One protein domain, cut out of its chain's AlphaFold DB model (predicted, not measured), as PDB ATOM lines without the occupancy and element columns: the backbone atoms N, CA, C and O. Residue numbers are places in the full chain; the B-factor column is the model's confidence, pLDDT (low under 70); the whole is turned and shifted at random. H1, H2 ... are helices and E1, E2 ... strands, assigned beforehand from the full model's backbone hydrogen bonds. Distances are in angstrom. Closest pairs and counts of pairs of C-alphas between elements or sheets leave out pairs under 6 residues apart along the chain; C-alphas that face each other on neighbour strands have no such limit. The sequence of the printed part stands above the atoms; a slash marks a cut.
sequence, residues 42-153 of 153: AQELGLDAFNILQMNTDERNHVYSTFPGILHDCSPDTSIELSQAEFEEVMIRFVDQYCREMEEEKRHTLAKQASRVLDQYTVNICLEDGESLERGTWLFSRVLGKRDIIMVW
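What this domain is: This is residues 42 to 153 of the 153 residues of an uncharacterized protein of Cryomorphaceae bacterium (UniProt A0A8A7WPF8). A strongly twisted five-stranded sheet has H1 and H2 over one face, and H3 packs on these two helices away from the sheet. The long link of residues 67 to 77 passes over the other face, which has no named helix. The printed part has 112 residues, with three named helices and five named strands in the order H1 E1 E2 H2 H3 E3 E4 E5; the antiparallel sheet runs E1 E5 E4 E3 E2. The class is mixed, helices and strands; the whole is compact, with a radius of gyration of the C-alphas of 13.0 A and spans of 34 by 29 by 23 A.

How they stand to each other: E3, residues 120 to 126, E4, residues 137 to 143, and E5, residues 147 to 152, form a meander, each strand the antiparallel neighbour of the one before. N 124 and O 139 are 2.9 A apart, and N 140 and O 149 2.8 A, within hydrogen-bond range. The edge strands are E1, residues 63 to 66, beside E5 with N 64 and O 150 2.9 A apart, and E2, residues 78 to 83, beside E3 with N 80 and O 123 2.9 A apart. H1, residues 42 to 55, and H2, residues 84 to 98, are on the same face, making two layers, helices on one face of a sheet, at heights over the sheet of 9.8 A and 9.2 A. H3, residues 104 to 117, is not on the sheet. It touches H1 at a steep tilt of 51 degrees, opposite ways, the closest C-alphas being those of Gly 46 and Ala 114, 3.9 A apart. H2 and H3 form a helical hairpin and touch, closest at the C-alphas of Glu 88 and Ser 115, 5.0 A. Every O i to N i+4 pair is within hydrogen-bond range in H1 and H2, and 8 of 10 in H3.

Where its parts are: H1 begins at C-alpha 42, (339.331, 352.259, 219.795), and E5 ends at C-alpha 152, (318.795, 364.382, 223.205). From first to last C-alpha H3 measures 21.3 A, H2 20.5 A, H1 20.1 A and E3 19.5 A.

The domain as a whole: The C-alphas of Ala 42 and Gly 130, the two farthest apart, are 37.2 A apart. The printed part has no cut, and the link from E1 to E2 is long. The mean pLDDT of the printed part is 94.2, with residues 129 to 130 under 70.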
ATOM      1  N   ALA A  42     340.725 352.393 219.375       96.62
ATOM      2  CA  ALA A  42     339.331 352.259 219.795       96.62
ATOM      3  C   ALA A  42     338.698 353.611 220.160       96.62
ATOM      4  O   ALA A  42     337.543 353.866 219.815       96.62
ATOM      5  N   GLN A  43     339.459 354.486 220.820       97.62
ATOM      6  CA  GLN A  43     339.003 355.826 221.173       97.62
ATOM      7  C   GLN A  43     338.835 356.695 219.932       97.62
ATOM      8  O   GLN A  43     337.810 357.355 219.804       97.62
ATOM      9  N   GLU A  44     339.795 356.678 219.007       97.62
ATOM     10  CA  GLU A  44     339.705 357.426 217.750       97.62
ATOM     11  C   GLU A  44     338.496 356.972 216.922       97.62
ATOM     12  O   GLU A  44     337.648 357.793 216.573       97.62
ATOM     13  N   LEU A  45     338.328 355.659 216.731       98.00
ATOM     14  CA  LEU A  45     337.175 355.097 216.026       98.00
ATOM     15  C   LEU A  45     335.844 355.438 216.702       98.00
ATOM     16  O   LEU A  45     334.871 355.751 216.019       98.00
ATOM     17  N   GLY A  46     335.773 355.389 218.034       98.06
ATOM     18  CA  GLY A  46     334.550 355.741 218.753       98.06
ATOM     19  C   GLY A  46     334.215 357.225 218.652       98.06
ATOM     20  O   GLY A  46     333.061 357.608 218.452       98.06
ATOM     21  N   LEU A  47     335.234 358.077 218.709       97.56
ATOM     22  CA  LEU A  47     335.107 359.509 218.495       97.56
ATOM     23  C   LEU A  47     334.661 359.839 217.056       97.56
ATOM     24  O   LEU A  47     333.817 360.722 216.867       97.56
ATOM     25  N   ASP A  48     335.166 359.125 216.058       98.25
ATOM     26  CA  ASP A  48     334.720 359.255 214.671       98.25
ATOM     27  C   ASP A  48     333.294 358.748 214.474       98.25
ATOM     28  O   ASP A  48     332.501 359.393 213.781       98.25
ATOM     29  N   ALA A  49     332.914 357.658 215.142       98.38
ATOM     30  CA  ALA A  49     331.547 357.160 215.112       98.38
ATOM     31  C   ALA A  49     330.551 358.206 215.636       98.38
ATOM     32  O   ALA A  49     329.527 358.434 214.993       98.38
ATOM     33  N   PHE A  50     330.870 358.928 216.718       97.94
ATOM     34  CA  PHE A  50     330.049 360.058 217.175       97.94
ATOM     35  C   PHE A  50     329.925 361.174 216.132       97.94
ATOM     36  O   PHE A  50     328.833 361.711 215.947       97.94
ATOM     37  N   ASN A  51     331.010 361.508 215.426       97.75
ATOM     38  CA  ASN A  51     330.971 362.515 214.360       97.75
ATOM     39  C   ASN A  51     330.044 362.078 213.220       97.75
ATOM     40  O   ASN A  51     329.269 362.880 212.699       97.75
ATOM     41  N   ILE A  52     330.105 360.799 212.841       98.00
ATOM     42  CA  ILE A  52     329.238 360.237 211.806       98.00
ATOM     43  C   ILE A  52     327.784 360.254 212.279       98.00
ATOM     44  O   ILE A  52     326.926 360.728 211.537       98.00
ATOM     45  N   LEU A  53     327.497 359.790 213.497       98.00
ATOM     46  CA  LEU A  53     326.139 359.763 214.041       98.00
ATOM     47  C   LEU A  53     325.530 361.170 214.112       98.00
ATOM     48  O   LEU A  53     324.432 361.361 213.606       98.00
ATOM     49  N   GLN A  54     326.270 362.170 214.602       97.38
ATOM     50  CA  GLN A  54     325.828 363.576 214.643       97.38
ATOM     51  C   GLN A  54     325.371 364.104 213.275       97.38
ATOM     52  O   GLN A  54     324.480 364.947 213.190       97.38
ATOM     53  N   MET A  55     325.990 363.627 212.195       96.56
ATOM     54  CA  MET A  55     325.682 364.059 210.833       96.56
ATOM     55  C   MET A  55     324.585 363.233 210.151       96.56
ATOM     56  O   MET A  55     324.169 363.601 209.054       96.56
ATOM     57  N   ASN A  56     324.158 362.116 210.746       96.06
ATOM     58  CA  ASN A  56     323.280 361.123 210.117       96.06
ATOM     59  C   ASN A  56     322.105 360.695 211.017       96.06
ATOM     60  O   ASN A  56     321.560 359.607 210.834       96.06
ATOM     61  N   THR A  57     321.719 361.510 211.998       97.31
ATOM     62  CA  THR A  57     320.408 361.366 212.639       97.31
ATOM     63  C   THR A  57     319.300 361.806 211.676       97.31
ATOM     64  O   THR A  57     319.499 362.734 210.888       97.31
ATOM     65  N   ASP A  58     318.139 361.153 211.751       97.06
ATOM     66  CA  ASP A  58     316.947 361.434 210.936       97.06
ATOM     67  C   ASP A  58     316.520 362.907 211.099       97.06
ATOM     68  O   ASP A  58     316.208 363.609 210.136       97.06
ATOM     69  N   GLU A  59     316.570 363.400 212.340       95.62
ATOM     70  CA  GLU A  59     316.360 364.799 212.702       95.62
ATOM     71  C   GLU A  59     317.642 365.390 213.301       95.62
ATOM     72  O   GLU A  59     318.448 364.701 213.927       95.62
ATOM     73  N   ARG A  60     317.879 366.688 213.095       92.44
ATOM     74  CA  ARG A  60     319.101 367.339 213.590       92.44
ATOM     75  C   ARG A  60     319.068 367.482 215.110       92.44
ATOM     76  O   ARG A  60     318.014 367.690 215.689       92.44
ATOM     77  N   ASN A  61     320.258 367.532 215.710       92.50
ATOM     78  CA  ASN A  61     320.486 367.852 217.126       92.50
ATOM     79  C   ASN A  61     320.087 366.761 218.138       92.50
ATOM     80  O   ASN A  61     320.014 367.061 219.325       92.50
ATOM     81  N   HIS A  62     319.919 365.504 217.713       96.12
ATOM     82  CA  HIS A  62     319.761 364.385 218.653       96.12
ATOM     83  C   HIS A  62     321.081 363.911 219.261       96.12
ATOM     84  O   HIS A  62     321.101 363.404 220.375       96.12
ATOM     85  N   VAL A  63     322.207 364.084 218.569       96.81
ATOM     86  CA  VAL A  63     323.535 363.862 219.154       96.81
ATOM     87  C   VAL A  63     324.505 364.895 218.623       96.81
ATOM     88  O   VAL A  63     324.538 365.155 217.420       96.81
ATOM     89  N   TYR A  64     325.274 365.521 219.507       96.31
ATOM     90  CA  TYR A  64     326.281 366.492 219.103       96.31
ATOM     91  C   TYR A  64     327.424 366.621 220.107       96.31
ATOM     92  O   TYR A  64     327.292 366.337 221.295       96.31
ATOM     93  N   SER A  65     328.578 367.051 219.599       95.69
ATOM     94  CA  SER A  65     329.776 367.321 220.394       95.69
ATOM     95  C   SER A  65     330.014 368.817 220.591       95.69
ATOM     96  O   SER A  65     329.783 369.617 219.683       95.69
ATOM     97  N   THR A  66     330.560 369.195 221.745       95.56
ATOM     98  CA  THR A  66     330.993 370.574 222.042       95.56
ATOM     99  C   THR A  66     332.366 370.594 222.723       95.56
ATOM    100  O   THR A  66     332.966 369.547 222.963       95.56
ATOM    101  N   PHE A  67     332.902 371.784 223.017       95.44
ATOM    102  CA  PHE A  67     334.158 371.905 223.759       95.44
ATOM    103  C   PHE A  67     334.051 371.286 225.162       95.44
ATOM    104  O   PHE A  67     332.989 371.347 225.773       95.44
ATOM    105  N   PRO A  68     335.143 370.708 225.689       95.12
ATOM    106  CA  PRO A  68     335.097 369.971 226.941       95.12
ATOM    107  C   PRO A  68     334.848 370.895 228.137       95.12
ATOM    108  O   PRO A  68     335.564 371.878 228.343       95.12
ATOM    109  N   GLY A  69     333.894 370.518 228.983       90.44
ATOM    110  CA  GLY A  69     333.617 371.158 230.264       90.44
ATOM    111  C   GLY A  69     333.030 372.560 230.157       90.44
ATOM    112  O   GLY A  69     333.278 373.372 231.054       90.44
ATOM    113  N   ILE A  70     332.301 372.859 229.080       91.50
ATOM    114  CA  ILE A  70     331.540 374.108 228.986       91.50
ATOM    115  C   ILE A  70     330.259 374.017 229.818       91.50
ATOM    116  O   ILE A  70     329.784 372.934 230.156       91.50
ATOM    117  N   LEU A  71     329.699 375.175 230.169       89.12
ATOM    118  CA  LEU A  71     328.389 375.224 230.804       89.12
ATOM    119  C   LEU A  71     327.314 374.986 229.738       89.12
ATOM    120  O   LEU A  71     327.239 375.738 228.766       89.12
ATOM    121  N   HIS A  72     326.496 373.959 229.946       87.69
ATOM    122  CA  HIS A  72     325.335 373.649 229.114       87.69
ATOM    123  C   HIS A  72     324.076 374.255 229.727       87.69
ATOM    124  O   HIS A  72     323.994 374.393 230.948       87.69
ATOM    125  N   ASP A  73     323.088 374.587 228.895       84.56
ATOM    126  CA  ASP A  73     321.749 375.002 229.345       84.56
ATOM    127  C   ASP A  73     320.934 373.772 229.781       84.56
ATOM    128  O   ASP A  73     319.922 373.399 229.202       84.56
ATOM    129  N   CYS A  74     321.497 373.049 230.741       81.50
ATOM    130  CA  CYS A  74     321.017 371.794 231.287       81.50
ATOM    131  C   CYS A  74     321.501 371.778 232.738       81.50
ATOM    132  O   CYS A  74     322.703 371.732 232.999       81.50
ATOM    133  N   SER A  75     320.560 371.902 233.677       84.31
ATOM    134  CA  SER A  75     320.805 371.755 235.112       84.31
ATOM    135  C   SER A  75     320.482 370.311 235.489       84.31
ATOM    136  O   SER A  75     319.300 370.015 235.634       84.31
ATOM    137  N   PRO A  76     321.475 369.411 235.618       84.69
ATOM    138  CA  PRO A  76     321.201 367.985 235.749       84.69
ATOM    139  C   PRO A  76     320.357 367.682 236.983       84.69
ATOM    140  O   PRO A  76     320.735 368.045 238.099       84.69
ATOM    141  N   ASP A  77     319.241 366.987 236.782       86.94
ATOM    142  CA  ASP A  77     318.380 366.497 237.859       86.94
ATOM    143  C   ASP A  77     319.016 365.298 238.559       86.94
ATOM    144  O   ASP A  77     318.856 365.091 239.763       86.94
ATOM    145  N   THR A  78     319.743 364.489 237.785       90.88
ATOM    146  CA  THR A  78     320.389 363.272 238.259       90.88
ATOM    147  C   THR A  78     321.671 362.975 237.487       90.88
ATOM    148  O   THR A  78     321.945 363.542 236.427       90.88
ATOM    149  N   SER A  79     322.466 362.063 238.034       93.31
ATOM    150  CA  SER A  79     323.668 361.535 237.407       93.31
ATOM    151  C   SER A  79     323.691 360.023 237.583       93.31
ATOM    152  O   SER A  79     323.344 359.516 238.655       93.31
ATOM    153  N   ILE A  80     324.058 359.304 236.529       95.38
ATOM    154  CA  ILE A  80     324.179 357.846 236.540       95.38
ATOM    155  C   ILE A  80     325.554 357.429 236.034       95.38
ATOM    156  O   ILE A  80     326.175 358.129 235.238       95.38
ATOM    157  N   GLU A  81     326.003 356.262 236.477       97.50
ATOM    158  CA  GLU A  81     327.215 355.619 235.981       97.50
ATOM    159  C   GLU A  81     326.818 354.442 235.096       97.50
ATOM    160  O   GLU A  81     325.964 353.641 235.480       97.50
ATOM    161  N   LEU A  82     327.444 354.331 233.930       97.25
ATOM    162  CA  LEU A  82     327.264 353.224 232.999       97.25
ATOM    163  C   LEU A  82     328.616 352.576 232.716       97.25
ATOM    164  O   LEU A  82     329.606 353.255 232.440       97.25
ATOM    165  N   SER A  83     328.660 351.252 232.720       98.44
ATOM    166  CA  SER A  83     329.748 350.519 232.082       98.44
ATOM    167  C   SER A  83     329.718 350.709 230.562       98.44
ATOM    168  O   SER A  83     328.686 351.045 229.976       98.44
ATOM    169  N   GLN A  84     330.838 350.420 229.896       98.19
ATOM    170  CA  GLN A  84     330.912 350.397 228.432       98.19
ATOM    171  C   GLN A  84     329.796 349.556 227.790       98.19
ATOM    172  O   GLN A  84     329.237 349.950 226.766       98.19
ATOM    173  N   ALA A  85     329.477 348.394 228.367       98.38
ATOM    174  CA  ALA A  85     328.464 347.489 227.825       98.38
ATOM    175  C   ALA A  85     327.049 348.069 227.966       98.38
ATOM    176  O   ALA A  85     326.276 348.043 227.012       98.38
ATOM    177  N   GLU A  86     326.728 348.662 229.119       98.44
ATOM    178  CA  GLU A  86     325.441 349.336 229.322       98.44
ATOM    179  C   GLU A  86     325.295 350.538 228.385       98.44
ATOM    180  O   GLU A  86     324.231 350.748 227.802       98.44
ATOM    181  N   PHE A  87     326.372 351.300 228.174       97.81
ATOM    182  CA  PHE A  87     326.347 352.409 227.228       97.81
ATOM    183  C   PHE A  87     326.236 351.942 225.765       97.81
ATOM    184  O   PHE A  87     325.577 352.598 224.963       97.81
ATOM    185  N   GLU A  88     326.795 350.783 225.405       98.50
ATOM    186  CA  GLU A  88     326.572 350.167 224.089       98.50
ATOM    187  C   GLU A  88     325.089 349.861 223.851       98.50
ATOM    188  O   GLU A  88     324.552 350.221 222.804       98.50
ATOM    189  N   GLU A  89     324.403 349.261 224.826       98.25
ATOM    190  CA  GLU A  89     322.965 348.988 224.721       98.25
ATOM    191  C   GLU A  89     322.144 350.274 224.567       98.25
ATOM    192  O   GLU A  89     321.204 350.327 223.772       98.25
ATOM    193  N   VAL A  90     322.517 351.321 225.306       96.81
ATOM    194  CA  VAL A  90     321.929 352.659 225.181       96.81
ATOM    195  C   VAL A  90     322.128 353.203 223.764       96.81
ATOM    196  O   VAL A  90     321.160 353.622 223.135       96.81
ATOM    197  N   MET A  91     323.352 353.163 223.233       98.19
ATOM    198  CA  MET A  91     323.650 353.657 221.888       98.19
ATOM    199  C   MET A  91     322.892 352.881 220.808       98.19
ATOM    200  O   MET A  91     322.429 353.491 219.849       98.19
ATOM    201  N   ILE A  92     322.718 351.563 220.964       98.56
ATOM    202  CA  ILE A  92     321.917 350.745 220.040       98.56
ATOM    203  C   ILE A  92     320.456 351.212 220.040       98.56
ATOM    204  O   ILE A  92     319.911 351.488 218.971       98.56
ATOM    205  N   ARG A  93     319.844 351.387 221.221       97.56
ATOM    206  CA  ARG A  93     318.471 351.917 221.323       97.56
ATOM    207  C   ARG A  93     318.354 353.306 220.695       97.56
ATOM    208  O   ARG A  93     317.419 353.557 219.941       97.56
ATOM    209  N   PHE A  94     319.326 354.175 220.962       97.31
ATOM    210  CA  PHE A  94     319.360 355.527 220.415       97.31
ATOM    211  C   PHE A  94     319.375 355.525 218.881       97.31
ATOM    212  O   PHE A  94     318.548 356.188 218.257       97.31
ATOM    213  N   VAL A  95     320.276 354.764 218.248       98.12
ATOM    214  CA  VAL A  95     320.373 354.752 216.778       98.12
ATOM    215  C   VAL A  95     319.182 354.065 216.114       98.12
ATOM    216  O   VAL A  95     318.806 354.447 215.008       98.12
ATOM    217  N   ASP A  96     318.550 353.091 216.774       97.81
ATOM    218  CA  ASP A  96     317.311 352.480 216.281       97.81
ATOM    219  C   ASP A  96     316.126 353.449 216.306       97.81
ATOM    220  O   ASP A  96     315.210 353.326 215.489       97.81
ATOM    221  N   GLN A  97     316.153 354.433 217.203       96.69
ATOM    222  CA  GLN A  97     315.131 355.468 217.296       96.69
ATOM    223  C   GLN A  97     315.408 356.649 216.355       96.69
ATOM    224  O   GLN A  97     314.487 357.110 215.680       96.69
ATOM    225  N   TYR A  98     316.664 357.104 216.282       97.56
ATOM    226  CA  TYR A  98     317.035 358.392 215.683       97.56
ATOM    227  C   TYR A  98     317.909 358.321 214.430       97.56
ATOM    228  O   TYR A  98     318.204 359.366 213.858       97.56
ATOM    229  N   CYS A  99     318.324 357.138 213.979       97.44
ATOM    230  CA  CYS A  99     319.123 356.952 212.760       97.44
ATOM    231  C   CYS A  99     318.489 355.900 211.833       97.44
ATOM    232  O   CYS A  99     319.184 355.037 211.289       97.44
ATOM    233  N   ARG A 100     317.161 355.917 211.677       97.69
ATOM    234  CA  ARG A 100     316.407 354.881 210.951       97.69
ATOM    235  C   ARG A 100     316.627 354.930 209.446       97.69
ATOM    236  O   ARG A 100     316.468 353.901 208.792       97.69
ATOM    237  N   GLU A 101     317.004 356.086 208.899       97.06
ATOM    238  CA  GLU A 101     317.371 356.215 207.483       97.06
ATOM    239  C   GLU A 101     318.706 355.525 207.150       97.06
ATOM    240  O   GLU A 101     318.982 355.218 205.988       97.06
ATOM    241  N   MET A 102     319.529 355.237 208.163       97.31
ATOM    242  CA  MET A 102     320.756 354.465 208.012       97.31
ATOM    243  C   MET A 102     320.475 352.958 208.081       97.31
ATOM    244  O   MET A 102     319.687 352.489 208.906       97.31
ATOM    245  N   GLU A 103     321.180 352.189 207.244       98.12
ATOM    246  CA  GLU A 103     321.161 350.724 207.286       98.12
ATOM    247  C   GLU A 103     321.455 350.198 208.700       98.12
ATOM    248  O   GLU A 103     322.384 350.665 209.367       98.12
ATOM    249  N   GLU A 104     320.667 349.212 209.136       98.25
ATOM    250  CA  GLU A 104     320.693 348.666 210.498       98.25
ATOM    251  C   GLU A 104     322.092 348.198 210.918       98.25
ATOM    252  O   GLU A 104     322.611 348.623 211.951       98.25
ATOM    253  N   GLU A 105     322.756 347.401 210.076       98.38
ATOM    254  CA  GLU A 105     324.110 346.909 210.355       98.38
ATOM    255  C   GLU A 105     325.098 348.065 210.561       98.38
ATOM    256  O   GLU A 105     325.917 348.050 211.490       98.38
ATOM    257  N   LYS A 106     324.996 349.107 209.729       98.56
ATOM    258  CA  LYS A 106     325.877 350.271 209.799       98.56
ATOM    259  C   LYS A 106     325.628 351.078 211.069       98.56
ATOM    260  O   LYS A 106     326.590 351.403 211.767       98.56
ATOM    261  N   ARG A 107     324.369 351.384 211.402       98.31
ATOM    262  CA  ARG A 107     324.055 352.184 212.596       98.31
ATOM    263  C   ARG A 107     324.407 351.442 213.885       98.31
ATOM    264  O   ARG A 107     324.981 352.047 214.786       98.31
ATOM    265  N   HIS A 108     324.185 350.126 213.949       98.75
ATOM    266  CA  HIS A 108     324.600 349.310 215.096       98.75
ATOM    267  C   HIS A 108     326.119 349.222 215.213       98.75
ATOM    268  O   HIS A 108     326.654 349.284 216.316       98.75
ATOM    269  N   THR A 109     326.840 349.122 214.095       98.75
ATOM    270  CA  THR A 109     328.311 349.145 214.109       98.75
ATOM    271  C   THR A 109     328.841 350.470 214.653       98.75
ATOM    272  O   THR A 109     329.721 350.464 215.513       98.75
ATOM    273  N   LEU A 110     328.273 351.599 214.222       98.75
ATOM    274  CA  LEU A 110     328.642 352.918 214.740       98.75
ATOM    275  C   LEU A 110     328.305 353.064 216.228       98.75
ATOM    276  O   LEU A 110     329.134 353.564 216.980       98.75
ATOM    277  N   ALA A 111     327.141 352.583 216.674       98.56
ATOM    278  CA  ALA A 111     326.768 352.574 218.090       98.56
ATOM    279  C   ALA A 111     327.796 351.821 218.952       98.56
ATOM    280  O   ALA A 111     328.250 352.336 219.973       98.56
ATOM    281  N   LYS A 112     328.233 350.641 218.493       98.62
ATOM    282  CA  LYS A 112     329.268 349.826 219.150       98.62
ATOM    283  C   LYS A 112     330.646 350.468 219.152       98.62
ATOM    284  O   LYS A 112     331.440 350.222 220.051       98.62
ATOM    285  N   GLN A 113     330.983 351.229 218.117       98.75
ATOM    286  CA  GLN A 113     332.245 351.965 218.079       98.75
ATOM    287  C   GLN A 113     332.188 353.154 219.038       98.75
ATOM    288  O   GLN A 113     333.088 353.318 219.858       98.75
ATOM    289  N   ALA A 114     331.109 353.937 218.996       98.25
ATOM    290  CA  ALA A 114     330.894 355.099 219.854       98.25
ATOM    291  C   ALA A 114     330.914 354.750 221.353       98.25
ATOM    292  O   ALA A 114     331.425 355.524 222.162       98.25
ATOM    293  N   SER A 115     330.431 353.567 221.737       98.00
ATOM    294  CA  SER A 115     330.449 353.123 223.134       98.00
ATOM    295  C   SER A 115     331.835 352.752 223.667       98.00
ATOM    296  O   SER A 115     331.989 352.625 224.872       98.00
ATOM    297  N   ARG A 116     332.860 352.592 222.819       97.62
ATOM    298  CA  ARG A 116     334.206 352.124 223.218       97.62
ATOM    299  C   ARG A 116     335.182 353.238 223.584       97.62
ATOM    300  O   ARG A 116     336.380 352.999 223.712       97.62
ATOM    301  N   VAL A 117     334.693 354.469 223.715       97.31
ATOM    302  CA  VAL A 117     335.540 355.628 224.018       97.31
ATOM    303  C   VAL A 117     336.048 355.582 225.464       97.31
ATOM    304  O   VAL A 117     337.183 355.983 225.720       97.31
ATOM    305  N   LEU A 118     335.234 355.084 226.399       97.25
ATOM    306  CA  LEU A 118     335.572 354.930 227.814       97.25
ATOM    307  C   LEU A 118     335.121 353.558 228.326       97.25
ATOM    308  O   LEU A 118     334.140 352.997 227.846       97.25
ATOM    309  N   ASP A 119     335.794 353.053 229.357       97.00
ATOM    310  CA  ASP A 119     335.361 351.832 230.051       97.00
ATOM    311  C   ASP A 119     334.161 352.088 230.986       97.00
ATOM    312  O   ASP A 119     333.365 351.184 231.260       97.00
ATOM    313  N   GLN A 120     334.034 353.326 231.477       97.94
ATOM    314  CA  GLN A 120     332.950 353.806 232.335       97.94
ATOM    315  C   GLN A 120     332.529 355.222 231.937       97.94
ATOM    316  O   GLN A 120     333.366 356.050 231.567       97.94
ATOM    317  N   TYR A 121     331.234 355.496 232.048       97.44
ATOM    318  CA  TYR A 121     330.603 356.747 231.662       97.44
ATOM    319  C   TYR A 121     329.779 357.314 232.814       97.44
ATOM    320  O   TYR A 121     328.745 356.752 233.171       97.44
ATOM    321  N   THR A 122     330.178 358.484 233.303       96.81
ATOM    322  CA  THR A 122     329.311 359.338 234.116       96.81
ATOM    323  C   THR A 122     328.408 360.148 233.189       96.81
ATOM    324  O   THR A 122     328.895 360.923 232.359       96.81
ATOM    325  N   VAL A 123     327.097 359.993 233.338       95.56
ATOM    326  CA  VAL A 123     326.089 360.673 232.521       95.56
ATOM    327  C   VAL A 123     325.262 361.588 233.401       95.56
ATOM    328  O   VAL A 123     324.550 361.131 234.290       95.56
ATOM    329  N   ASN A 124     325.322 362.885 233.124       94.62
ATOM    330  CA  ASN A 124     324.443 363.863 233.749       94.62
ATOM    331  C   ASN A 124     323.159 363.966 232.927       94.62
ATOM    332  O   ASN A 124     323.229 364.143 231.713       94.62
ATOM    333  N   ILE A 125     322.001 363.844 233.566       93.25
ATOM    334  CA  ILE A 125     320.710 363.786 232.876       93.25
ATOM    335  C   ILE A 125     319.857 364.975 233.303       93.25
ATOM    336  O   ILE A 125     319.633 365.187 234.495       93.25
ATOM    337  N   CYS A 126     319.375 365.717 232.311       91.94
ATOM    338  CA  CYS A 126     318.357 366.749 232.457       91.94
ATOM    339  C   CYS A 126     317.024 366.198 231.963       91.94
ATOM    340  O   CYS A 126     316.910 365.823 230.795       91.94
ATOM    341  N   LEU A 127     316.048 366.112 232.856       89.69
ATOM    342  CA  LEU A 127     314.701 365.650 232.569       89.69
ATOM    343  C   LEU A 127     313.797 366.850 232.311       89.69
ATOM    344  O   LEU A 127     313.906 367.884 232.964       89.69
ATOM    345  N   GLU A 128     312.864 366.689 231.383       80.00
ATOM    346  CA  GLU A 128     311.699 367.566 231.345       80.00
ATOM    347  C   GLU A 128     310.691 367.131 232.428       80.00
ATOM    348  O   GLU A 128     310.684 365.979 232.883       80.00
ATOM    349  N   ASP A 129     309.862 368.068 232.897       69.88
ATOM    350  CA  ASP A 129     308.976 367.866 234.049       69.88
ATOM    351  C   ASP A 129     308.091 366.611 233.903       69.88
ATOM    352  O   ASP A 129     307.169 366.553 233.088       69.88
ATOM    353  N   GLY A 130     308.321 365.619 234.770       65.50
ATOM    354  CA  GLY A 130     307.516 364.394 234.843       65.50
ATOM    355  C   GLY A 130     307.887 363.304 233.832       65.50
ATOM    356  O   GLY A 130     307.115 362.353 233.676       65.50
ATOM    357  N   GLU A 131     309.037 363.414 233.166       70.50
ATOM    358  CA  GLU A 131     309.437 362.498 232.096       70.50
ATOM    359  C   GLU A 131     310.390 361.369 232.533       70.50
ATOM    360  O   GLU A 131     310.993 361.383 233.608       70.50
ATOM    361  N   SER A 132     310.480 360.327 231.697       78.12
ATOM    362  CA  SER A 132     311.417 359.211 231.868       78.12
ATOM    363  C   SER A 132     312.814 359.578 231.355       78.12
ATOM    364  O   SER A 132     312.990 360.533 230.604       78.12
ATOM    365  N   LEU A 133     313.823 358.772 231.709       75.88
ATOM    366  CA  LEU A 133     315.205 358.978 231.244       75.88
ATOM    367  C   LEU A 133     315.327 359.037 229.707       75.88
ATOM    368  O   LEU A 133     316.226 359.701 229.200       75.88
ATOM    369  N   GLU A 134     314.423 358.367 228.985       73.31
ATOM    370  CA  GLU A 134     314.370 358.265 227.515       73.31
ATOM    371  C   GLU A 134     313.664 359.451 226.837       73.31
ATOM    372  O   GLU A 134     313.203 359.330 225.707       73.31
ATOM    373  N   ARG A 135     313.533 360.583 227.532       81.12
ATOM    374  CA  ARG A 135     313.146 361.878 226.944       81.12
ATOM    375  C   ARG A 135     313.993 363.044 227.453       81.12
ATOM    376  O   ARG A 135     313.719 364.205 227.182       81.12
ATOM    377  N   GLY A 136     315.020 362.729 228.238       90.62
ATOM    378  CA  GLY A 136     315.926 363.724 228.781       90.62
ATOM    379  C   GLY A 136     317.067 364.069 227.831       90.62
ATOM    380  O   GLY A 136     317.337 363.392 226.838       90.62
ATOM    381  N   THR A 137     317.828 365.090 228.208       93.94
ATOM    382  CA  THR A 137     319.145 365.359 227.630       93.94
ATOM    383  C   THR A 137     320.212 364.676 228.473       93.94
ATOM    384  O   THR A 137     320.334 364.933 229.669       93.94
ATOM    385  N   TRP A 138     320.991 363.804 227.846       95.56
ATOM    386  CA  TRP A 138     322.120 363.109 228.450       95.56
ATOM    387  C   TRP A 138     323.412 363.830 228.078       95.56
ATOM    388  O   TRP A 138     323.738 363.993 226.901       95.56
ATOM    389  N   LEU A 139     324.156 364.251 229.094       96.00
ATOM    390  CA  LEU A 139     325.396 365.002 228.979       96.00
ATOM    391  C   LEU A 139     326.568 364.169 229.504       96.00
ATOM    392  O   LEU A 139     326.667 363.870 230.696       96.00
ATOM    393  N   PHE A 140     327.506 363.887 228.607       96.31
ATOM    394  CA  PHE A 140     328.780 363.239 228.890       96.31
ATOM    395  C   PHE A 140     329.872 364.304 228.869       96.31
ATOM    396  O   PHE A 140     330.296 364.765 227.806       96.31
ATOM    397  N   SER A 141     330.312 364.738 230.046       95.25
ATOM    398  CA  SER A 141     331.292 365.818 230.157       95.25
ATOM    399  C   SER A 141     332.727 365.310 230.038       95.25
ATOM    400  O   SER A 141     333.090 364.286 230.611       95.25
ATOM    401  N   ARG A 142     333.577 366.093 229.370       95.06
ATOM    402  CA  ARG A 142     335.035 365.925 229.299       95.06
ATOM    403  C   ARG A 142     335.453 364.521 228.860       95.06
ATOM    404  O   ARG A 142     336.434 363.984 229.373       95.06
ATOM    405  N   VAL A 143     334.762 363.954 227.875       95.88
ATOM    406  CA  VAL A 143     335.105 362.660 227.279       95.88
ATOM    407  C   VAL A 143     336.542 362.726 226.754       95.88
ATOM    408  O   VAL A 143     336.851 363.503 225.844       95.88
ATOM    409  N   LEU A 144     337.435 361.964 227.400       94.94
ATOM    410  CA  LEU A 144     338.893 361.966 227.185       94.94
ATOM    411  C   LEU A 144     339.553 363.355 227.285       94.94
ATOM    412  O   LEU A 144     340.596 363.611 226.686       94.94
ATOM    413  N   GLY A 145     338.910 364.301 227.976       93.06
ATOM    414  CA  GLY A 145     339.317 365.706 228.011       93.06
ATOM    415  C   GLY A 145     339.243 366.430 226.659       93.06
ATOM    416  O   GLY A 145     339.724 367.556 226.561       93.06
ATOM    417  N   LYS A 146     338.658 365.821 225.616       92.75
ATOM    418  CA  LYS A 146     338.632 366.375 224.250       92.75
ATOM    419  C   LYS A 146     337.332 367.100 223.915       92.75
ATOM    420  O   LYS A 146     337.376 368.082 223.178       92.75
ATOM    421  N   ARG A 147     336.189 366.619 224.415       95.62
ATOM    422  CA  ARG A 147     334.861 367.191 224.136       95.62
ATOM    423  C   ARG A 147     333.823 366.799 225.175       95.62
ATOM    424  O   ARG A 147     334.010 365.823 225.894       95.62
ATOM    425  N   ASP A 148     332.718 367.527 225.183       96.69
ATOM    426  CA  ASP A 148     331.471 367.032 225.758       96.69
ATOM    427  C   ASP A 148     330.633 366.397 224.645       96.69
ATOM    428  O   ASP A 148     330.681 366.852 223.497       96.69
ATOM    429  N   ILE A 149     329.874 365.358 224.980       97.06
ATOM    430  CA  ILE A 149     328.910 364.714 224.083       97.06
ATOM    431  C   ILE A 149     327.526 364.894 224.692       97.06
ATOM    432  O   ILE A 149     327.338 364.677 225.887       97.06
ATOM    433  N   ILE A 150     326.573 365.314 223.871       96.75
ATOM    434  CA  ILE A 150     325.194 365.553 224.269       96.75
ATOM    435  C   ILE A 150     324.309 364.663 223.413       96.75
ATOM    436  O   ILE A 150     324.438 364.671 222.188       96.75
ATOM    437  N   MET A 151     323.434 363.899 224.059       96.31
ATOM    438  CA  MET A 151     322.396 363.097 223.421       96.31
ATOM    439  C   MET A 151     321.035 363.601 223.890       96.31
ATOM    440  O   MET A 151     320.783 363.673 225.089       96.31
ATOM    441  N   VAL A 152     320.172 363.956 222.951       94.62
ATOM    442  CA  VAL A 152     318.795 364.382 223.205       94.62
ATOM    443  C   VAL A 152     317.887 363.232 222.796       94.62
ATOM    444  O   VAL A 152     317.870 362.850 221.619       94.62
ATOM    445  N   TRP A 153     317.214 362.658 223.791       91.25
ATOM    446  CA  TRP A 153     316.298 361.534 223.626       91.25
ATOM    447  C   TRP A 153     314.903 361.945 223.190       91.25
ATOM    448  O   TRP A 153     314.598 363.151 223.120       91.25
TER     449      TRP A 153